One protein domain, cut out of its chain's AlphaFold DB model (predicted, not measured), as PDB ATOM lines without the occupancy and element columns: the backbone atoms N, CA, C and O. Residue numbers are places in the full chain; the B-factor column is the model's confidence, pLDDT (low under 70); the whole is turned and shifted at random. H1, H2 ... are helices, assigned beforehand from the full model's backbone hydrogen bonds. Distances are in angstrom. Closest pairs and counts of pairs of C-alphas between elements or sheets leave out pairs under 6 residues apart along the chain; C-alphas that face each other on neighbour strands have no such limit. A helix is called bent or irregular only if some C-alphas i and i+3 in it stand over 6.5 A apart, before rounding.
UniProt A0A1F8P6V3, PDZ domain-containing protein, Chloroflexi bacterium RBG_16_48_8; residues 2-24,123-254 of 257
ATOM      1  N   ARG A   2      47.949 -15.246 -19.937       68.75
ATOM      2  CA  ARG A   2      47.395 -14.026 -19.298       68.75
ATOM      3  C   ARG A   2      47.351 -12.775 -20.190       68.75
ATOM      4  O   ARG A   2      46.304 -12.145 -20.260       68.75
ATOM      5  N   SER A   3      48.415 -12.464 -20.939       69.06
ATOM      6  CA  SER A   3      48.396 -11.304 -21.853       69.06
ATOM      7  C   SER A   3      47.399 -11.450 -23.003       69.06
ATOM      8  O   SER A   3      46.739 -10.480 -23.353       69.06
ATOM      9  N   SER A   4      47.233 -12.652 -23.562       69.88
ATOM     10  CA  SER A   4      46.283 -12.900 -24.657       69.88
ATOM     11  C   SER A   4      44.836 -12.646 -24.227       69.88
ATOM     12  O   SER A   4      44.067 -12.073 -24.987       69.88
ATOM     13  N   TYR A   5      44.481 -13.012 -22.993       70.62
ATOM     14  CA  TYR A   5      43.136 -12.794 -22.459       70.62
ATOM     15  C   TYR A   5      42.838 -11.313 -22.203       70.62
ATOM     16  O   TYR A   5      41.750 -10.845 -22.510       70.62
ATOM     17  N   ILE A   6      43.821 -10.556 -21.700       74.69
ATOM     18  CA  ILE A   6      43.689  -9.103 -21.523       74.69
ATOM     19  C   ILE A   6      43.503  -8.421 -22.880       74.69
ATOM     20  O   ILE A   6      42.626  -7.579 -23.012       74.69
ATOM     21  N   ILE A   7      44.266  -8.826 -23.901       76.31
ATOM     22  CA  ILE A   7      44.118  -8.288 -25.261       76.31
ATOM     23  C   ILE A   7      42.711  -8.558 -25.799       76.31
ATOM     24  O   ILE A   7      42.078  -7.636 -26.303       76.31
ATOM     25  N   ILE A   8      42.208  -9.789 -25.653       69.19
ATOM     26  CA  ILE A   8      40.839 -10.142 -26.047       69.19
ATOM     27  C   ILE A   8      39.849  -9.265 -25.277       69.19
ATOM     28  O   ILE A   8      39.045  -8.579 -25.886       69.19
ATOM     29  N   PHE A   9      39.953  -9.188 -23.954       71.25
ATOM     30  CA  PHE A   9      39.054  -8.378 -23.138       71.25
ATOM     31  C   PHE A   9      39.034  -6.896 -23.551       71.25
ATOM     32  O   PHE A   9      37.968  -6.309 -23.728       71.25
ATOM     33  N   THR A  10      40.206  -6.291 -23.756       76.06
ATOM     34  CA  THR A  10      40.334  -4.893 -24.182       76.06
ATOM     35  C   THR A  10      39.785  -4.674 -25.587       76.06
ATOM     36  O   THR A  10      39.052  -3.710 -25.809       76.06
ATOM     37  N   LEU A  11      40.088  -5.567 -26.533       74.81
ATOM     38  CA  LEU A  11      39.534  -5.528 -27.887       74.81
ATOM     39  C   LEU A  11      38.002  -5.566 -27.847       74.81
ATOM     40  O   LEU A  11      37.342  -4.818 -28.562       74.81
ATOM     41  N   LEU A  12      37.434  -6.380 -26.964       67.81
ATOM     42  CA  LEU A  12      35.991  -6.545 -26.843       67.81
ATOM     43  C   LEU A  12      35.299  -5.361 -26.178       67.81
ATOM     44  O   LEU A  12      34.233  -4.948 -26.625       67.81
ATOM     45  N   LEU A  13      35.925  -4.758 -25.170       70.31
ATOM     46  CA  LEU A  13      35.436  -3.519 -24.568       70.31
ATOM     47  C   LEU A  13      35.490  -2.362 -25.582       70.31
ATOM     48  O   LEU A  13      34.586  -1.529 -25.634       70.31
ATOM     49  N   THR A  14      36.502  -2.369 -26.454       75.44
ATOM     50  CA  THR A  14      36.634  -1.412 -27.561       75.44
ATOM     51  C   THR A  14      35.557  -1.633 -28.624       75.44
ATOM     52  O   THR A  14      34.933  -0.670 -29.061       75.44
ATOM     53  N   LEU A  15      35.285  -2.887 -29.004       71.94
ATOM     54  CA  LEU A  15      34.214  -3.237 -29.942       71.94
ATOM     55  C   LEU A  15      32.842  -2.819 -29.399       71.94
ATOM     56  O   LEU A  15      32.052  -2.223 -30.125       71.94
ATOM     57  N   PHE A  16      32.584  -3.061 -28.110       72.25
ATOM     58  CA  PHE A  16      31.369  -2.601 -27.442       72.25
ATOM     59  C   PHE A  16      31.220  -1.077 -27.519       72.25
ATOM     60  O   PHE A  16      30.182  -0.580 -27.956       72.25
ATOM     61  N   ALA A  17      32.269  -0.333 -27.150       71.38
ATOM     62  CA  ALA A  17      32.263   1.126 -27.206       71.38
ATOM     63  C   ALA A  17      32.052   1.650 -28.639       71.38
ATOM     64  O   ALA A  17      31.318   2.619 -28.837       71.38
ATOM     65  N   ALA A  18      32.626   0.978 -29.641       73.12
ATOM     66  CA  ALA A  18      32.437   1.299 -31.054       73.12
ATOM     67  C   ALA A  18      30.995   1.074 -31.549       73.12
ATOM     68  O   ALA A  18      30.591   1.689 -32.533       73.12
ATOM     69  N   GLY A  19      30.205   0.244 -30.860       69.19
ATOM     70  CA  GLY A  19      28.789   0.007 -31.153       69.19
ATOM     71  C   GLY A  19      27.804   1.003 -30.553       69.19
ATOM     72  O   GLY A  19      26.631   1.014 -30.923       69.19
ATOM     73  N   ILE A  20      28.242   1.846 -29.618       73.00
ATOM     74  CA  ILE A  20      27.359   2.842 -28.998       73.00
ATOM     75  C   ILE A  20      26.851   3.856 -30.043       73.00
ATOM     76  O   ILE A  20      25.640   4.085 -30.096       73.00
ATOM     77  N   PRO A  21      27.701   4.429 -30.926       72.81
ATOM     78  CA  PRO A  21      27.232   5.332 -31.974       72.81
ATOM     79  C   PRO A  21      26.231   4.686 -32.934       72.81
ATOM     80  O   PRO A  21      25.274   5.343 -33.333       72.81
ATOM     81  N   THR A  22      26.407   3.408 -33.292       70.88
ATOM     82  CA  THR A  22      25.465   2.720 -34.187       70.88
ATOM     83  C   THR A  22      24.101   2.545 -33.540       70.88
ATOM     84  O   THR A  22      23.104   2.804 -34.204       70.88
ATOM     85  N   GLN A  23      24.044   2.221 -32.244       67.62
ATOM     86  CA  GLN A  23      22.781   2.185 -31.504       67.62
ATOM     87  C   GLN A  23      22.103   3.553 -31.449       67.62
ATOM     88  O   GLN A  23      20.912   3.664 -31.724       67.62
ATOM     89  N   ILE A  24      22.851   4.613 -31.128       70.06
ATOM     90  CA  ILE A  24      22.296   5.974 -31.110       70.06
ATOM     91  C   ILE A  24      21.722   6.314 -32.486       70.06
ATOM     92  O   ILE A  24      20.593   6.794 -32.575       70.06
ATOM     93  N   SER A 123      11.002  11.189 -24.570       79.19
ATOM     94  CA  SER A 123      11.947  11.674 -25.574       79.19
ATOM     95  C   SER A 123      12.823  10.531 -26.091       79.19
ATOM     96  O   SER A 123      13.430   9.796 -25.307       79.19
ATOM     97  N   THR A 124      12.988  10.460 -27.412       73.94
ATOM     98  CA  THR A 124      13.902   9.529 -28.101       73.94
ATOM     99  C   THR A 124      15.301   9.467 -27.459       73.94
ATOM    100  O   THR A 124      15.882   8.393 -27.316       73.94
ATOM    101  N   LYS A 125      15.831  10.605 -26.981       75.94
ATOM    102  CA  LYS A 125      17.139  10.667 -26.298       75.94
ATOM    103  C   LYS A 125      17.157   9.915 -24.965       75.94
ATOM    104  O   LYS A 125      18.159   9.285 -24.637       75.94
ATOM    105  N   VAL A 126      16.069   9.985 -24.195       81.38
ATOM    106  CA  VAL A 126      15.941   9.296 -22.898       81.38
ATOM    107  C   VAL A 126      15.896   7.789 -23.113       81.38
ATOM    108  O   VAL A 126      16.580   7.051 -22.410       81.38
ATOM    109  N   TYR A 127      15.150   7.341 -24.122       78.31
ATOM    110  CA  TYR A 127      15.085   5.928 -24.476       78.31
ATOM    111  C   TYR A 127      16.440   5.389 -24.961       78.31
ATOM    112  O   TYR A 127      16.893   4.348 -24.488       78.31
ATOM    113  N   ALA A 128      17.142   6.136 -25.820       77.88
ATOM    114  CA  ALA A 128      18.494   5.774 -26.243       77.88
ATOM    115  C   ALA A 128      19.460   5.672 -25.047       77.88
ATOM    116  O   ALA A 128      20.209   4.701 -24.938       77.88
ATOM    117  N   LEU A 129      19.412   6.626 -24.107       81.38
ATOM    118  CA  LEU A 129      20.227   6.577 -22.889       81.38
ATOM    119  C   LEU A 129      19.900   5.349 -22.029       81.38
ATOM    120  O   LEU A 129      20.811   4.682 -21.544       81.38
ATOM    121  N   TYR A 130      18.615   5.034 -21.859       83.56
ATOM    122  CA  TYR A 130      18.163   3.856 -21.119       83.56
ATOM    123  C   TYR A 130      18.740   2.557 -21.700       83.56
ATOM    124  O   TYR A 130      19.279   1.736 -20.958       83.56
ATOM    125  N   LEU A 131      18.709   2.402 -23.026       79.06
ATOM    126  CA  LEU A 131      19.279   1.231 -23.696       79.06
ATOM    127  C   LEU A 131      20.802   1.157 -23.579       79.06
ATOM    128  O   LEU A 131      21.338   0.070 -23.365       79.06
ATOM    129  N   ILE A 132      21.498   2.296 -23.645       80.69
ATOM    130  CA  ILE A 132      22.948   2.351 -23.410       80.69
ATOM    131  C   ILE A 132      23.274   1.886 -21.988       80.69
ATOM    132  O   ILE A 132      24.177   1.072 -21.803       80.69
ATOM    133  N   VAL A 133      22.531   2.366 -20.984       86.06
ATOM    134  CA  VAL A 133      22.722   1.954 -19.586       86.06
ATOM    135  C   VAL A 133      22.492   0.452 -19.434       86.06
ATOM    136  O   VAL A 133      23.348  -0.221 -18.865       86.06
ATOM    137  N   ILE A 134      21.411  -0.096 -20.004       84.88
ATOM    138  CA  ILE A 134      21.164  -1.548 -20.015       84.88
ATOM    139  C   ILE A 134      22.320  -2.301 -20.669       84.88
ATOM    140  O   ILE A 134      22.796  -3.286 -20.106       84.88
ATOM    141  N   GLY A 135      22.786  -1.842 -21.831       81.19
ATOM    142  CA  GLY A 135      23.890  -2.467 -22.553       81.19
ATOM    143  C   GLY A 135      25.170  -2.498 -21.719       81.19
ATOM    144  O   GLY A 135      25.807  -3.543 -21.608       81.19
ATOM    145  N   ILE A 136      25.515  -1.382 -21.070       83.19
ATOM    146  CA  ILE A 136      26.675  -1.295 -20.173       83.19
ATOM    147  C   ILE A 136      26.499  -2.232 -18.977       83.19
ATOM    148  O   ILE A 136      27.413  -2.992 -18.662       83.19
ATOM    149  N   THR A 137      25.338  -2.214 -18.318       88.19
ATOM    150  CA  THR A 137      25.051  -3.092 -17.177       88.19
ATOM    151  C   THR A 137      25.165  -4.562 -17.563       88.19
ATOM    152  O   THR A 137      25.788  -5.327 -16.829       88.19
ATOM    153  N   LEU A 138      24.628  -4.954 -18.720       86.62
ATOM    154  CA  LEU A 138      24.712  -6.320 -19.231       86.62
ATOM    155  C   LEU A 138      26.165  -6.716 -19.493       86.62
ATOM    156  O   LEU A 138      26.624  -7.733 -18.976       86.62
ATOM    157  N   VAL A 139      26.920  -5.889 -20.224       84.94
ATOM    158  CA  VAL A 139      28.332  -6.170 -20.516       84.94
ATOM    159  C   VAL A 139      29.141  -6.291 -19.235       84.94
ATOM    160  O   VAL A 139      29.871  -7.265 -19.081       84.94
ATOM    161  N   LEU A 140      28.985  -5.373 -18.281       87.25
ATOM    162  CA  LEU A 140      29.672  -5.456 -16.992       87.25
ATOM    163  C   LEU A 140      29.257  -6.701 -16.197       87.25
ATOM    164  O   LEU A 140      30.120  -7.368 -15.626       87.25
ATOM    165  N   GLY A 141      27.968  -7.048 -16.208       90.62
ATOM    166  CA  GLY A 141      27.421  -8.225 -15.533       90.62
ATOM    167  C   GLY A 141      28.023  -9.546 -16.014       90.62
ATOM    168  O   GLY A 141      28.163 -10.468 -15.216       90.62
ATOM    169  N   PHE A 142      28.449  -9.630 -17.276       90.69
ATOM    170  CA  PHE A 142      29.133 -10.804 -17.828       90.69
ATOM    171  C   PHE A 142      30.663 -10.698 -17.753       90.69
ATOM    172  O   PHE A 142      31.344 -11.652 -17.369       90.69
ATOM    173  N   CYS A 143      31.219  -9.528 -18.067       87.00
ATOM    174  CA  CYS A 143      32.659  -9.293 -18.130       87.00
ATOM    175  C   CYS A 143      33.340  -9.323 -16.758       87.00
ATOM    176  O   CYS A 143      34.451  -9.845 -16.645       87.00
ATOM    177  N   ILE A 144      32.704  -8.787 -15.709       90.19
ATOM    178  CA  ILE A 144      33.297  -8.759 -14.365       90.19
ATOM    179  C   ILE A 144      33.460 -10.187 -13.813       90.19
ATOM    180  O   ILE A 144      34.591 -10.547 -13.477       90.19
ATOM    181  N   PRO A 145      32.418 -11.046 -13.769       93.38
ATOM    182  CA  PRO A 145      32.591 -12.438 -13.357       93.38
ATOM    183  C   PRO A 145      33.572 -13.197 -14.248       93.38
ATOM    184  O   PRO A 145      34.383 -13.961 -13.730       93.38
ATOM    185  N   ALA A 146      33.565 -12.954 -15.563       90.44
ATOM    186  CA  ALA A 146      34.516 -13.583 -16.474       90.44
ATOM    187  C   ALA A 146      35.970 -13.269 -16.095       90.44
ATOM    188  O   ALA A 146      36.788 -14.187 -16.006       90.44
ATOM    189  N   LEU A 147      36.290 -11.999 -15.822       89.25
ATOM    190  CA  LEU A 147      37.615 -11.588 -15.353       89.25
ATOM    191  C   LEU A 147      37.962 -12.223 -14.006       89.25
ATOM    192  O   LEU A 147      39.069 -12.734 -13.845       89.25
ATOM    193  N   ILE A 148      37.028 -12.223 -13.052       92.25
ATOM    194  CA  ILE A 148      37.242 -12.821 -11.729       92.25
ATOM    195  C   ILE A 148      37.581 -14.312 -11.867       92.25
ATOM    196  O   ILE A 148      38.598 -14.754 -11.330       92.25
ATOM    197  N   ILE A 149      36.787 -15.070 -12.630       91.12
ATOM    198  CA  ILE A 149      37.011 -16.503 -12.886       91.12
ATOM    199  C   ILE A 149      38.369 -16.720 -13.555       91.12
ATOM    200  O   ILE A 149      39.129 -17.595 -13.139       91.12
ATOM    201  N   PHE A 150      38.709 -15.895 -14.546       88.12
ATOM    202  CA  PHE A 150      39.987 -15.980 -15.241       88.12
ATOM    203  C   PHE A 150      41.171 -15.797 -14.285       88.12
ATOM    204  O   PHE A 150      42.078 -16.629 -14.239       88.12
ATOM    205  N   PHE A 151      41.166 -14.732 -13.482       87.44
ATOM    206  CA  PHE A 151      42.272 -14.455 -12.569       87.44
ATOM    207  C   PHE A 151      42.371 -15.471 -11.430       87.44
ATOM    208  O   PHE A 151      43.485 -15.810 -11.032       87.44
ATOM    209  N   GLN A 152      41.242 -15.979 -10.931       89.50
ATOM    210  CA  GLN A 152      41.231 -16.928  -9.817       89.50
ATOM    211  C   GLN A 152      41.512 -18.373 -10.243       89.50
ATOM    212  O   GLN A 152      42.141 -19.106  -9.486       89.50
ATOM    213  N   LYS A 153      41.054 -18.799 -11.428       87.38
ATOM    214  CA  LYS A 153      41.058 -20.211 -11.852       87.38
ATOM    215  C   LYS A 153      41.538 -20.450 -13.289       87.38
ATOM    216  O   LYS A 153      41.142 -21.425 -13.911       87.38
ATOM    217  N   SER A 154      42.447 -19.619 -13.811       83.38
ATOM    218  CA  SER A 154      43.020 -19.806 -15.165       83.38
ATOM    219  C   SER A 154      43.710 -21.153 -15.442       83.38
ATOM    220  O   SER A 154      43.975 -21.444 -16.603       83.38
ATOM    221  N   GLU A 155      44.024 -21.965 -14.430       84.62
ATOM    222  CA  GLU A 155      44.609 -23.304 -14.625       84.62
ATOM    223  C   GLU A 155      43.557 -24.388 -14.913       84.62
ATOM    224  O   GLU A 155      43.892 -25.449 -15.436       84.62
ATOM    225  N   ASP A 156      42.286 -24.122 -14.607       89.50
ATOM    226  CA  ASP A 156      41.175 -25.029 -14.882       89.50
ATOM    227  C   ASP A 156      40.595 -24.735 -16.274       89.50
ATOM    228  O   ASP A 156      40.128 -23.627 -16.566       89.50
ATOM    229  N   TRP A 157      40.621 -25.744 -17.149       88.81
ATOM    230  CA  TRP A 157      40.145 -25.623 -18.525       88.81
ATOM    231  C   TRP A 157      38.659 -25.248 -18.591       88.81
ATOM    232  O   TRP A 157      38.269 -24.475 -19.470       88.81
ATOM    233  N   LEU A 158      37.834 -25.746 -17.660       91.19
ATOM    234  CA  LEU A 158      36.409 -25.444 -17.640       91.19
ATOM    235  C   LEU A 158      36.177 -24.013 -17.166       91.19
ATOM    236  O   LEU A 158      35.362 -23.301 -17.748       91.19
ATOM    237  N   ALA A 159      36.922 -23.560 -16.156       90.50
ATOM    238  CA  ALA A 159      36.854 -22.179 -15.690       90.50
ATOM    239  C   ALA A 159      37.231 -21.191 -16.808       90.50
ATOM    240  O   ALA A 159      36.538 -20.190 -17.004       90.50
ATOM    241  N   LEU A 160      38.271 -21.497 -17.594       88.44
ATOM    242  CA  LEU A 160      38.626 -20.721 -18.785       88.44
ATOM    243  C   LEU A 160      37.514 -20.732 -19.839       88.44
ATOM    244  O   LEU A 160      37.186 -19.681 -20.387       88.44
ATOM    245  N   PHE A 161      36.918 -21.894 -20.110       90.94
ATOM    246  CA  PHE A 161      35.817 -22.016 -21.063       90.94
ATOM    247  C   PHE A 161      34.580 -21.216 -20.628       90.94
ATOM    248  O   PHE A 161      34.009 -20.483 -21.435       90.94
ATOM    249  N   VAL A 162      34.192 -21.290 -19.351       92.19
ATOM    250  CA  VAL A 162      33.084 -20.510 -18.775       92.19
ATOM    251  C   VAL A 162      33.375 -19.016 -18.876       92.19
ATOM    252  O   VAL A 162      32.535 -18.255 -19.346       92.19
ATOM    253  N   SER A 163      34.580 -18.601 -18.489       91.50
ATOM    254  CA  SER A 163      35.034 -17.214 -18.574       91.50
ATOM    255  C   SER A 163      34.949 -16.673 -20.010       91.50
ATOM    256  O   SER A 163      34.335 -15.633 -20.246       91.50
ATOM    257  N   LEU A 164      35.444 -17.433 -20.994       89.00
ATOM    258  CA  LEU A 164      35.347 -17.080 -22.412       89.00
ATOM    259  C   LEU A 164      33.895 -17.075 -22.912       89.00
ATOM    260  O   LEU A 164      33.512 -16.183 -23.664       89.00
ATOM    261  N   THR A 165      33.066 -18.018 -22.462       91.06
ATOM    262  CA  THR A 165      31.642 -18.084 -22.822       91.06
ATOM    263  C   THR A 165      30.889 -16.847 -22.339       91.06
ATOM    264  O   THR A 165      30.142 -16.256 -23.113       91.06
ATOM    265  N   LEU A 166      31.116 -16.400 -21.098       92.00
ATOM    266  CA  LEU A 166      30.519 -15.168 -20.563       92.00
ATOM    267  C   LEU A 166      30.901 -13.947 -21.407       92.00
ATOM    268  O   LEU A 166      30.057 -13.108 -21.714       92.00
ATOM    269  N   VAL A 167      32.160 -13.879 -21.835       89.00
ATOM    270  CA  VAL A 167      32.642 -12.821 -22.722       89.00
ATOM    271  C   VAL A 167      31.942 -12.873 -24.084       89.00
ATOM    272  O   VAL A 167      31.462 -11.847 -24.557       89.00
ATOM    273  N   VAL A 168      31.807 -14.052 -24.697       87.81
ATOM    274  CA  VAL A 168      31.080 -14.213 -25.970       87.81
ATOM    275  C   VAL A 168      29.601 -13.834 -25.829       87.81
ATOM    276  O   VAL A 168      29.060 -13.171 -26.713       87.81
ATOM    277  N   ILE A 169      28.959 -14.179 -24.706       88.56
ATOM    278  CA  ILE A 169      27.577 -13.774 -24.402       88.56
ATOM    279  C   ILE A 169      27.451 -12.247 -24.371       88.56
ATOM    280  O   ILE A 169      26.512 -11.709 -24.964       88.56
ATOM    281  N   ALA A 170      28.401 -11.554 -23.737       86.50
ATOM    282  CA  ALA A 170      28.416 -10.095 -23.679       86.50
ATOM    283  C   ALA A 170      28.523  -9.455 -25.073       86.50
ATOM    284  O   ALA A 170      27.830  -8.479 -25.347       86.50
ATOM    285  N   ILE A 171      29.355 -10.011 -25.964       81.12
ATOM    286  CA  ILE A 171      29.525  -9.505 -27.337       81.12
ATOM    287  C   ILE A 171      28.245  -9.694 -28.136       81.12
ATOM    288  O   ILE A 171      27.745  -8.735 -28.715       81.12
ATOM    289  N   TYR A 172      27.724 -10.919 -28.172       83.88
ATOM    290  CA  TYR A 172      26.569 -11.259 -28.999       83.88
ATOM    291  C   TYR A 172      25.335 -10.432 -28.620       83.88
ATOM    292  O   TYR A 172      24.606  -9.963 -29.482       83.88
ATOM    293  N   ASN A 173      25.140 -10.177 -27.324       81.62
ATOM    294  CA  ASN A 173      24.015  -9.378 -26.829       81.62
ATOM    295  C   ASN A 173      24.314  -7.872 -26.785       81.62
ATOM    296  O   ASN A 173      23.518  -7.093 -26.260       81.62
ATOM    297  N   SER A 174      25.467  -7.442 -27.299       78.19
ATOM    298  CA  SER A 174      25.813  -6.030 -27.322       78.19
ATOM    299  C   SER A 174      25.159  -5.279 -28.474       78.19
ATOM    300  O   SER A 174      24.988  -5.783 -29.584       78.19
ATOM    301  N   ALA A 175      24.942  -3.993 -28.215       67.62
ATOM    302  CA  ALA A 175      24.707  -2.943 -29.196       67.62
ATOM    303  C   ALA A 175      25.532  -3.067 -30.483       67.62
ATOM    304  O   ALA A 175      25.011  -2.937 -31.588       67.62
ATOM    305  N   ALA A 176      26.835  -3.307 -30.312       66.25
ATOM    306  CA  ALA A 176      27.809  -3.346 -31.393       66.25
ATOM    307  C   ALA A 176      27.562  -4.500 -32.357       66.25
ATOM    308  O   ALA A 176      27.751  -4.355 -33.561       66.25
ATOM    309  N   TYR A 177      27.138  -5.640 -31.815       71.19
ATOM    310  CA  TYR A 177      26.822  -6.816 -32.602       71.19
ATOM    311  C   TYR A 177      25.454  -6.693 -33.278       71.19
ATOM    312  O   TYR A 177      25.350  -6.910 -34.485       71.19
ATOM    313  N   ALA A 178      24.432  -6.266 -32.527       64.31
ATOM    314  CA  ALA A 178      23.069  -6.093 -33.031       64.31
ATOM    315  C   ALA A 178      23.005  -5.142 -34.237       64.31
ATOM    316  O   ALA A 178      22.281  -5.398 -35.198       64.31
ATOM    317  N   GLY A 179      23.833  -4.093 -34.229       60.66
ATOM    318  CA  GLY A 179      23.893  -3.134 -35.324       60.66
ATOM    319  C   GLY A 179      24.421  -3.692 -36.648       60.66
ATOM    320  O   GLY A 179      24.308  -2.957 -37.625       60.66
ATOM    321  N   SER A 180      25.013  -4.908 -36.670       59.28
ATOM    322  CA  SER A 180      25.562  -5.748 -37.777       59.28
ATOM    323  C   SER A 180      26.312  -5.071 -38.943       59.28
ATOM    324  O   SER A 180      26.875  -5.732 -39.804       59.28
ATOM    325  N   SER A 181      26.402  -3.751 -38.942       56.59
ATOM    326  CA  SER A 181      26.978  -2.872 -39.955       56.59
ATOM    327  C   SER A 181      28.450  -2.583 -39.680       56.59
ATOM    328  O   SER A 181      29.157  -2.101 -40.560       56.59
ATOM    329  N   ILE A 182      28.922  -2.894 -38.468       62.31
ATOM    330  CA  ILE A 182      30.322  -2.740 -38.053       62.31
ATOM    331  C   ILE A 182      31.159  -3.950 -38.490       62.31
ATOM    332  O   ILE A 182      32.343  -3.805 -38.795       62.31
ATOM    333  N   LEU A 183      30.562  -5.144 -38.520       66.94
ATOM    334  CA  LEU A 183      31.250  -6.394 -38.834       66.94
ATOM    335  C   LEU A 183      30.767  -6.933 -40.186       66.94
ATOM    336  O   LEU A 183      29.562  -7.084 -40.369       66.94
ATOM    337  N   PRO A 184      31.671  -7.270 -41.124       72.94
ATOM    338  CA  PRO A 184      31.284  -7.954 -42.353       72.94
ATOM    339  C   PRO A 184      30.561  -9.277 -42.055       72.94
ATOM    340  O   PRO A 184      30.900  -9.952 -41.078       72.94
ATOM    341  N   SER A 185      29.637  -9.683 -42.934       71.00
ATOM    342  CA  SER A 185      28.794 -10.881 -42.764       71.00
ATOM    343  C   SER A 185      29.523 -12.165 -42.332       71.00
ATOM    344  O   SER A 185      29.050 -12.797 -41.389       71.00
ATOM    345  N   PRO A 186      30.703 -12.553 -42.869       74.75
ATOM    346  CA  PRO A 186      31.346 -13.787 -42.409       74.75
ATOM    347  C   PRO A 186      31.800 -13.714 -40.942       74.75
ATOM    348  O   PRO A 186      31.837 -14.730 -40.246       74.75
ATOM    349  N   PHE A 187      32.142 -12.522 -40.440       77.00
ATOM    350  CA  PHE A 187      32.565 -12.350 -39.051       77.00
ATOM    351  C   PHE A 187      31.379 -12.350 -38.092       77.00
ATOM    352  O   PHE A 187      31.480 -12.954 -37.023       77.00
ATOM    353  N   SER A 188      30.265 -11.708 -38.456       78.12
ATOM    354  CA  SER A 188      29.062 -11.739 -37.623       78.12
ATOM    355  C   SER A 188      28.510 -13.162 -37.519       78.12
ATOM    356  O   SER A 188      28.318 -13.653 -36.410       78.12
ATOM    357  N   GLU A 189      28.406 -13.890 -38.633       80.94
ATOM    358  CA  GLU A 189      27.994 -15.301 -38.646       80.94
ATOM    359  C   GLU A 189      28.900 -16.188 -37.778       80.94
ATOM    360  O   GLU A 189      28.418 -17.036 -37.022       80.94
ATOM    361  N   THR A 190      30.215 -15.953 -37.816       83.19
ATOM    362  CA  THR A 190      31.170 -16.677 -36.967       83.19
ATOM    363  C   THR A 190      30.930 -16.396 -35.482       83.19
ATOM    364  O   THR A 190      30.950 -17.320 -34.670       83.19
ATOM    365  N   ILE A 191      30.672 -15.142 -35.100       82.75
ATOM    366  CA  ILE A 191      30.374 -14.778 -33.706       82.75
ATOM    367  C   ILE A 191      29.048 -15.402 -33.259       82.75
ATOM    368  O   ILE A 191      29.013 -15.998 -32.181       82.75
ATOM    369  N   SER A 192      27.998 -15.343 -34.089       83.50
ATOM    370  CA  SER A 192      26.739 -16.074 -33.875       83.50
ATOM    371  C   SER A 192      26.997 -17.552 -33.608       83.50
ATOM    372  O   SER A 192      26.497 -18.108 -32.630       83.50
ATOM    373  N   PHE A 193      27.784 -18.203 -34.462       85.88
ATOM    374  CA  PHE A 193      28.089 -19.622 -34.328       85.88
ATOM    375  C   PHE A 193      28.796 -19.929 -33.008       85.88
ATOM    376  O   PHE A 193      28.358 -20.798 -32.255       85.88
ATOM    377  N   VAL A 194      29.866 -19.186 -32.704       89.19
ATOM    378  CA  VAL A 194      30.653 -19.367 -31.480       89.19
ATOM    379  C   VAL A 194      29.795 -19.117 -30.241       89.19
ATOM    380  O   VAL A 194      29.895 -19.884 -29.284       89.19
ATOM    381  N   TYR A 195      28.919 -18.110 -30.258       88.94
ATOM    382  CA  TYR A 195      27.963 -17.843 -29.183       88.94
ATOM    383  C   TYR A 195      27.028 -19.028 -28.950       88.94
ATOM    384  O   TYR A 195      27.012 -19.591 -27.852       88.94
ATOM    385  N   ASN A 196      26.312 -19.454 -29.990       87.62
ATOM    386  CA  ASN A 196      25.342 -20.541 -29.899       87.62
ATOM    387  C   ASN A 196      26.005 -21.849 -29.446       87.62
ATOM    388  O   ASN A 196      25.501 -22.534 -28.554       87.62
ATOM    389  N   LEU A 197      27.181 -22.161 -29.999       91.19
ATOM    390  CA  LEU A 197      27.955 -23.339 -29.627       91.19
ATOM    391  C   LEU A 197      28.419 -23.278 -28.167       91.19
ATOM    392  O   LEU A 197      28.271 -24.255 -27.434       91.19
ATOM    393  N   SER A 198      28.949 -22.138 -27.720       90.50
ATOM    394  CA  SER A 198      29.454 -21.982 -26.350       90.50
ATOM    395  C   SER A 198      28.325 -22.081 -25.322       90.50
ATOM    396  O   SER A 198      28.459 -22.795 -24.328       90.50
ATOM    397  N   VAL A 199      27.177 -21.443 -25.588       89.38
ATOM    398  CA  VAL A 199      25.979 -21.501 -24.731       89.38
ATOM    399  C   VAL A 199      25.359 -22.901 -24.714       89.38
ATOM    400  O   VAL A 199      24.836 -23.343 -23.691       89.38
ATOM    401  N   LEU A 200      25.403 -23.637 -25.826       89.69
ATOM    402  CA  LEU A 200      25.017 -25.047 -25.850       89.69
ATOM    403  C   LEU A 200      25.939 -25.886 -24.967       89.69
ATOM    404  O   LEU A 200      25.463 -26.581 -24.073       89.69
ATOM    405  N   LEU A 201      27.250 -25.795 -25.179       89.75
ATOM    406  CA  LEU A 201      28.220 -26.631 -24.482       89.75
ATOM    407  C   LEU A 201      28.270 -26.343 -22.980       89.75
ATOM    408  O   LEU A 201      28.282 -27.293 -22.203       89.75
ATOM    409  N   ILE A 202      28.232 -25.074 -22.553       90.56
ATOM    410  CA  ILE A 202      28.285 -24.722 -21.125       90.56
ATOM    411  C   ILE A 202      27.138 -25.355 -20.333       90.56
ATOM    412  O   ILE A 202      27.366 -25.822 -19.224       90.56
ATOM    413  N   ARG A 203      25.935 -25.473 -20.913       85.75
ATOM    414  CA  ARG A 203      24.779 -26.104 -20.253       85.75
ATOM    415  C   ARG A 203      24.976 -27.594 -19.976       85.75
ATOM    416  O   ARG A 203      24.412 -28.097 -19.014       85.75
ATOM    417  N   TYR A 204      25.750 -28.290 -20.808       86.50
ATOM    418  CA  TYR A 204      25.981 -29.733 -20.673       86.50
ATOM    419  C   TYR A 204      27.308 -30.093 -20.001       86.50
ATOM    420  O   TYR A 204      27.432 -31.193 -19.469       86.50
ATOM    421  N   LEU A 205      28.304 -29.204 -20.063       87.75
ATOM    422  CA  LEU A 205      29.600 -29.389 -19.410       87.75
ATOM    423  C   LEU A 205      29.581 -28.916 -17.958       87.75
ATOM    424  O   LEU A 205      30.279 -29.492 -17.132       87.75
ATOM    425  N   PHE A 206      28.854 -27.850 -17.635       86.19
ATOM    426  CA  PHE A 206      28.859 -27.298 -16.284       86.19
ATOM    427  C   PHE A 206      28.162 -28.249 -15.289       86.19
ATOM    428  O   PHE A 206      27.109 -28.792 -15.632       86.19
ATOM    429  N   PRO A 207      28.677 -28.427 -14.052       82.31
ATOM    430  CA  PRO A 207      29.864 -27.799 -13.450       82.31
ATOM    431  C   PRO A 207      31.174 -28.598 -13.562       82.31
ATOM    432  O   PRO A 207      32.221 -28.048 -13.243       82.31
ATOM    433  N   ASP A 208      31.145 -29.863 -13.989       82.62
ATOM    434  CA  ASP A 208      32.296 -30.779 -13.855       82.62
ATOM    435  C   ASP A 208      33.117 -30.958 -15.144       82.62
ATOM    436  O   ASP A 208      34.118 -31.673 -15.167       82.62
ATOM    437  N   GLY A 209      32.679 -30.364 -16.251       85.38
ATOM    438  CA  GLY A 209      33.310 -30.456 -17.567       85.38
ATOM    439  C   GLY A 209      33.016 -31.761 -18.314       85.38
ATOM    440  O   GLY A 209      33.618 -32.035 -19.352       85.38
ATOM    441  N   HIS A 210      32.086 -32.571 -17.813       87.94
ATOM    442  CA  HIS A 210      31.774 -33.887 -18.357       87.94
ATOM    443  C   HIS A 210      30.282 -34.012 -18.661       87.94
ATOM    444  O   HIS A 210      29.437 -33.560 -17.897       87.94
ATOM    445  N   PHE A 211      29.952 -34.703 -19.754       85.94
ATOM    446  CA  PHE A 211      28.566 -35.004 -20.109       85.94
ATOM    447  C   PHE A 211      27.981 -36.054 -19.161       85.94
ATOM    448  O   PHE A 211      28.252 -37.254 -19.298       85.94
ATOM    449  N   VAL A 212      27.153 -35.602 -18.222       81.81
ATOM    450  CA  VAL A 212      26.437 -36.466 -17.284       81.81
ATOM    451  C   VAL A 212      24.938 -36.165 -17.358       81.81
ATOM    452  O   VAL A 212      24.544 -35.022 -17.143       81.81
ATOM    453  N   PRO A 213      24.084 -37.167 -17.638       85.06
ATOM    454  CA  PRO A 213      24.396 -38.539 -18.063       85.06
ATOM    455  C   PRO A 213      24.941 -38.614 -19.505       85.06
ATOM    456  O   PRO A 213      24.604 -37.784 -20.333       85.06
ATOM    457  N   ARG A 214      25.712 -39.653 -19.866       85.94
ATOM    458  CA  ARG A 214      26.429 -39.749 -21.168       85.94
ATOM    459  C   ARG A 214      25.568 -39.588 -22.432       85.94
ATOM    460  O   ARG A 214      26.105 -39.249 -23.487       85.94
ATOM    461  N   TRP A 215      24.259 -39.838 -22.357       87.19
ATOM    462  CA  TRP A 215      23.343 -39.634 -23.483       87.19
ATOM    463  C   TRP A 215      23.169 -38.152 -23.840       87.19
ATOM    464  O   TRP A 215      22.877 -37.847 -24.995       87.19
ATOM    465  N   THR A 216      23.432 -37.220 -22.915       87.06
ATOM    466  CA  THR A 216      23.385 -35.773 -23.193       87.06
ATOM    467  C   THR A 216      24.408 -35.361 -24.246       87.06
ATOM    468  O   THR A 216      24.184 -34.395 -24.970       87.06
ATOM    469  N   ARG A 217      25.473 -36.154 -24.441       86.44
ATOM    470  CA  ARG A 217      26.413 -35.975 -25.555       86.44
ATOM    471  C   ARG A 217      25.718 -36.071 -26.913       86.44
ATOM    472  O   ARG A 217      26.032 -35.296 -27.803       86.44
ATOM    473  N   GLN A 218      24.782 -37.008 -27.075       88.88
ATOM    474  CA  GLN A 218      24.014 -37.145 -28.319       88.88
ATOM    475  C   GLN A 218      23.150 -35.898 -28.541       88.88
ATOM    476  O   GLN A 218      23.145 -35.353 -29.636       88.88
ATOM    477  N   PHE A 219      22.504 -35.384 -27.491       86.25
ATOM    478  CA  PHE A 219      21.737 -34.136 -27.568       86.25
ATOM    479  C   PHE A 219      22.603 -32.932 -27.929       86.25
ATOM    480  O   PHE A 219      22.198 -32.131 -28.766       86.25
ATOM    481  N   ALA A 220      23.806 -32.827 -27.365       87.06
ATOM    482  CA  ALA A 220      24.751 -31.789 -27.751       87.06
ATOM    483  C   ALA A 220      25.128 -31.904 -29.237       87.06
ATOM    484  O   ALA A 220      25.121 -30.899 -29.937       87.06
ATOM    485  N   VAL A 221      25.374 -33.116 -29.750       89.44
ATOM    486  CA  VAL A 221      25.644 -33.336 -31.184       89.44
ATOM    487  C   VAL A 221      24.451 -32.924 -32.048       89.44
ATOM    488  O   VAL A 221      24.648 -32.220 -33.035       89.44
ATOM    489  N   VAL A 222      23.221 -33.289 -31.669       89.19
ATOM    490  CA  VAL A 222      22.008 -32.842 -32.379       89.19
ATOM    491  C   VAL A 222      21.900 -31.316 -32.365       89.19
ATOM    492  O   VAL A 222      21.630 -30.726 -33.404       89.19
ATOM    493  N   GLY A 223      22.188 -30.668 -31.235       86.50
ATOM    494  CA  GLY A 223      22.211 -29.209 -31.134       86.50
ATOM    495  C   GLY A 223      23.280 -28.559 -32.016       86.50
ATOM    496  O   GLY A 223      23.018 -27.541 -32.646       86.50
ATOM    497  N   VAL A 224      24.468 -29.158 -32.140       88.25
ATOM    498  CA  VAL A 224      25.509 -28.666 -33.061       88.25
ATOM    499  C   VAL A 224      25.065 -28.802 -34.516       88.25
ATOM    500  O   VAL A 224      25.225 -27.862 -35.289       88.25
ATOM    501  N   LEU A 225      24.476 -29.941 -34.892       87.81
ATOM    502  CA  LEU A 225      23.921 -30.136 -36.235       87.81
ATOM    503  C   LEU A 225      22.793 -29.139 -36.523       87.81
ATOM    504  O   LEU A 225      22.721 -28.612 -37.629       87.81
ATOM    505  N   TRP A 226      21.964 -28.839 -35.521       83.50
ATOM    506  CA  TRP A 226      20.921 -27.819 -35.601       83.50
ATOM    507  C   TRP A 226      21.504 -26.425 -35.867       83.50
ATOM    508  O   TRP A 226      21.064 -25.743 -36.788       83.50
ATOM    509  N   ILE A 227      22.549 -26.027 -35.132       83.69
ATOM    510  CA  ILE A 227      23.251 -24.753 -35.352       83.69
ATOM    511  C   ILE A 227      23.863 -24.697 -36.760       83.69
ATOM    512  O   ILE A 227      23.705 -23.698 -37.456       83.69
ATOM    513  N   LEU A 228      24.546 -25.763 -37.197       83.12
ATOM    514  CA  LEU A 228      25.156 -25.827 -38.531       83.12
ATOM    515  C   LEU A 228      24.109 -25.713 -39.639       83.12
ATOM    516  O   LEU A 228      24.329 -25.004 -40.617       83.12
ATOM    517  N   TRP A 229      22.956 -26.361 -39.470       77.62
ATOM    518  CA  TRP A 229      21.864 -26.297 -40.435       77.62
ATOM    519  C   TRP A 229      21.337 -24.871 -40.639       77.62
ATOM    520  O   TRP A 229      21.010 -24.511 -41.765       77.62
ATOM    521  N   LYS A 230      21.301 -24.041 -39.584       73.25
ATOM    522  CA  LYS A 230      20.865 -22.635 -39.675       73.25
ATOM    523  C   LYS A 230      21.813 -21.737 -40.472       73.25
ATOM    524  O   LYS A 230      21.374 -20.721 -40.995       73.25
ATOM    525  N   ILE A 231      23.097 -22.079 -40.521       70.06
ATOM    526  CA  ILE A 231      24.132 -21.265 -41.181       70.06
ATOM    527  C   ILE A 231      24.290 -21.665 -42.654       70.06
ATOM    528  O   ILE A 231      24.767 -20.882 -43.470       70.06
ATOM    529  N   LEU A 232      23.884 -22.883 -43.021       69.50
ATOM    530  CA  LEU A 232      23.966 -23.342 -44.402       69.50
ATOM    531  C   LEU A 232      22.972 -22.573 -45.297       69.50
ATOM    532  O   LEU A 232      21.799 -22.451 -44.941       69.50
ATOM    533  N   PRO A 233      23.403 -22.100 -46.485       59.44
ATOM    534  CA  PRO A 233      22.569 -21.342 -47.414       59.44
ATOM    535  C   PRO A 233      21.599 -22.272 -48.162       59.44
ATOM    536  O   PRO A 233      21.716 -22.488 -49.369       59.44
ATOM    537  N   PHE A 234      20.647 -22.877 -47.454       55.47
ATOM    538  CA  PHE A 234      19.558 -23.607 -48.096       55.47
ATOM    539  C   PHE A 234      18.570 -22.602 -48.694       55.47
ATOM    540  O   PHE A 234      18.037 -21.743 -47.992       55.47
ATOM    541  N   SER A 235      18.343 -22.704 -50.006       45.25
ATOM    542  CA  SER A 235      17.433 -21.845 -50.766       45.25
ATOM    543  C   SER A 235      16.061 -21.774 -50.096       45.25
ATOM    544  O   SER A 235      15.405 -22.799 -49.894       45.25
ATOM    545  N   SER A 236      15.643 -20.551 -49.790       44.78
ATOM    546  CA  SER A 236      14.379 -20.119 -49.198       44.78
ATOM    547  C   SER A 236      13.152 -20.544 -50.018       44.78
ATOM    548  O   SER A 236      12.452 -19.728 -50.604       44.78
ATOM    549  N   SER A 237      12.841 -21.837 -50.026       45.09
ATOM    550  CA  SER A 237      11.532 -22.346 -50.434       45.09
ATOM    551  C   SER A 237      10.802 -22.821 -49.181       45.09
ATOM    552  O   SER A 237      11.065 -23.888 -48.640       45.09
ATOM    553  N   THR A 238       9.930 -21.942 -48.679       48.97
ATOM    554  CA  THR A 238       9.023 -22.131 -47.533       48.97
ATOM    555  C   THR A 238       9.693 -22.605 -46.237       48.97
ATOM    556  O   THR A 238       9.851 -23.805 -46.005       48.97
ATOM    557  N   PRO A 239      10.060 -21.677 -45.343       51.78
ATOM    558  CA  PRO A 239      10.688 -22.033 -44.088       51.78
ATOM    559  C   PRO A 239       9.755 -22.876 -43.205       51.78
ATOM    560  O   PRO A 239       8.756 -22.374 -42.683       51.78
ATOM    561  N   LEU A 240      10.114 -24.147 -42.981       50.69
ATOM    562  CA  LEU A 240       9.452 -25.039 -42.014       50.69
ATOM    563  C   LEU A 240       9.370 -24.408 -40.607       50.69
ATOM    564  O   LEU A 240       8.494 -24.763 -39.823       50.69
ATOM    565  N   TRP A 241      10.234 -23.433 -40.316       53.12
ATOM    566  CA  TRP A 241      10.352 -22.654 -39.080       53.12
ATOM    567  C   TRP A 241       9.279 -21.571 -38.858       53.12
ATOM    568  O   TRP A 241       9.272 -20.945 -37.805       53.12
ATOM    569  N   THR A 242       8.333 -21.371 -39.782       53.28
ATOM    570  CA  THR A 242       7.135 -20.538 -39.515       53.28
ATOM    571  C   THR A 242       6.110 -21.236 -38.619       53.28
ATOM    572  O   THR A 242       5.235 -20.588 -38.051       53.28
ATOM    573  N   SER A 243       6.220 -22.558 -38.450       59.47
ATOM    574  CA  SER A 243       5.396 -23.296 -37.496       59.47
ATOM    575  C   SER A 243       5.889 -23.070 -36.064       59.47
ATOM    576  O   SER A 243       7.041 -23.373 -35.741       59.47
ATOM    577  N   ASN A 244       4.983 -22.640 -35.180       60.56
ATOM    578  CA  ASN A 244       5.232 -22.403 -33.748       60.56
ATOM    579  C   ASN A 244       5.895 -23.589 -33.018       60.56
ATOM    580  O   ASN A 244       6.531 -23.400 -31.984       60.56
ATOM    581  N   SER A 245       5.782 -24.813 -33.544       65.25
ATOM    582  CA  SER A 245       6.433 -26.005 -32.987       65.25
ATOM    583  C   SER A 245       7.963 -25.912 -32.959       65.25
ATOM    584  O   SER A 245       8.593 -26.482 -32.070       65.25
ATOM    585  N   TRP A 246       8.575 -25.181 -33.896       66.31
ATOM    586  CA  TRP A 246      10.035 -25.064 -33.980       66.31
ATOM    587  C   TRP A 246      10.630 -24.101 -32.955       66.31
ATOM    588  O   TRP A 246      11.786 -24.272 -32.574       66.31
ATOM    589  N   ILE A 247       9.826 -23.185 -32.402       62.75
ATOM    590  CA  ILE A 247      10.229 -22.316 -31.285       62.75
ATOM    591  C   ILE A 247      10.672 -23.165 -30.089       62.75
ATOM    592  O   ILE A 247      11.657 -22.846 -29.433       62.75
ATOM    593  N   ILE A 248       9.992 -24.288 -29.830       65.50
ATOM    594  CA  ILE A 248      10.342 -25.197 -28.731       65.50
ATOM    595  C   ILE A 248      11.729 -25.806 -28.957       65.50
ATOM    596  O   ILE A 248      12.509 -25.920 -28.014       65.50
ATOM    597  N   VAL A 249      12.052 -26.181 -30.196       67.75
ATOM    598  CA  VAL A 249      13.357 -26.755 -30.556       67.75
ATOM    599  C   VAL A 249      14.462 -25.711 -30.388       67.75
ATOM    600  O   VAL A 249      15.476 -25.993 -29.751       67.75
ATOM    601  N   ASP A 250      14.226 -24.485 -30.852       69.12
ATOM    602  CA  ASP A 250      15.167 -23.373 -30.704       69.12
ATOM    603  C   ASP A 250      15.427 -22.994 -29.249       69.12
ATOM    604  O   ASP A 250      16.575 -22.788 -28.850       69.12
ATOM    605  N   LEU A 251      14.374 -22.962 -28.435       66.56
ATOM    606  CA  LEU A 251      14.467 -22.647 -27.015       66.56
ATOM    607  C   LEU A 251      15.200 -23.762 -26.253       66.56
ATOM    608  O   LEU A 251      16.029 -23.477 -25.390       66.56
ATOM    609  N   ASN A 252      14.986 -25.029 -26.630       71.00
ATOM    610  CA  ASN A 252      15.719 -26.168 -26.066       71.00
ATOM    611  C   ASN A 252      17.215 -26.105 -26.394       71.00
ATOM    612  O   ASN A 252      18.056 -26.257 -25.504       71.00
ATOM    613  N   PHE A 253      17.576 -25.826 -27.647       69.94
ATOM    614  CA  PHE A 253      18.981 -25.713 -28.041       69.94
ATOM    615  C   PHE A 253      19.587 -24.342 -27.758       69.94
ATOM    616  O   PHE A 253      20.780 -24.161 -27.982       69.94
ATOM    617  N   GLY A 254      18.837 -23.416 -27.150       57.50
ATOM    618  CA  GLY A 254      19.306 -22.072 -26.798       57.50
ATOM    619  C   GLY A 254      19.788 -21.277 -28.009       57.50
ATOM    620  O   GLY A 254      20.629 -20.399 -27.858       57.50
TER     621      GLY A 254
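Overview. This is residues 2 to 24 and 123 to 254 of the 257 residues of the protein "PDZ domain-containing protein" of Chloroflexi bacterium RBG_16_48_8 (UniProt A0A1F8P6V3). Two helical hairpins, H2 with H3 and H5 with H6, stand next to each other, H3 packing on H5, and these four helices follow one another in a row. H1 packs loosely beside the H2 and H3 end of the row with the tiny H4 on it, and at the other end a loop, of which residues 232 to 240 stick out, leads to H7 near H5 and H6. The printed part has 155 residues with seven named helices, H1 to H7 in chain order, and no named strand; the class is all helix. It is only just compact, close to loose, with a radius of gyration of the C-alphas of 17.5 A and spans of 46 by 45 by 27 A.

Arrangement. H2, residues 124 to 153, touches H3, residues 157 to 172, at a shallow tilt of 10 degrees, opposite ways, closest at the C-alphas of Ala 146 and Ser 163, 4.2 A; they form a hairpin. With residues 128 to 132 alone H2 only just touches H1, residues 2 to 24, with 3 pairs of C-alphas within 8 A, the closest being Ile 24 and Ala 128, 6.2 A. H1, H2 and H3 form an up and down bundle, each running against the one before it. H4, residues 175 to 178, touches H1, closest at the C-alphas of Gly 19 and Ala 176, 3.5 A. H3 touches H5, residues 185 to 205, at a steep tilt of 43 degrees, closest at the C-alphas of Thr 165 and Ser 198, 5.7 A. H5 and H6, residues 216 to 231, form a hairpin at a shallow tilt of 12 degrees, closest at the C-alphas of Leu 197 and Val 224, 6.8 A. H7, residues 245 to 253, is close to H6 but not clearly touching, with the C-alphas of Gly 223 and Phe 253 5.7 A apart. H1 and H5 are apart. Every O i to N i+4 pair is within hydrogen-bond range in H3; the counts are 16 of 19 in H1, 25 of 26 in H2, 15 of 17 in H5, 11 of 12 in H6 and 4 of 5 in H7, and H4 is too short for such a pair.

Along the chain. H2 is 43.4 A from first to last C-alpha, H1 34.2 A, H5 29.8 A, H6 23.1 A and H3 22.4 A. H1 begins at C-alpha 2 (47.395, -14.026, -19.298), and H7 ends at C-alpha 253 (18.981, -25.713, -28.041). H1 is only just irregular: C-alphas 18 and 21 are 6.6 A apart.

Size, cuts and confidence. The C-alphas farthest apart, Ser 123 and Arg 214, are 53.6 A apart. Residues 25 to 122 are not printed, and C-alphas 24 and 123 are 13.0 A apart across the cut. The link from H6 to H7 is long. Mean pLDDT of the printed part is 78.2; 37 residues are under 70, among them 232 to 251.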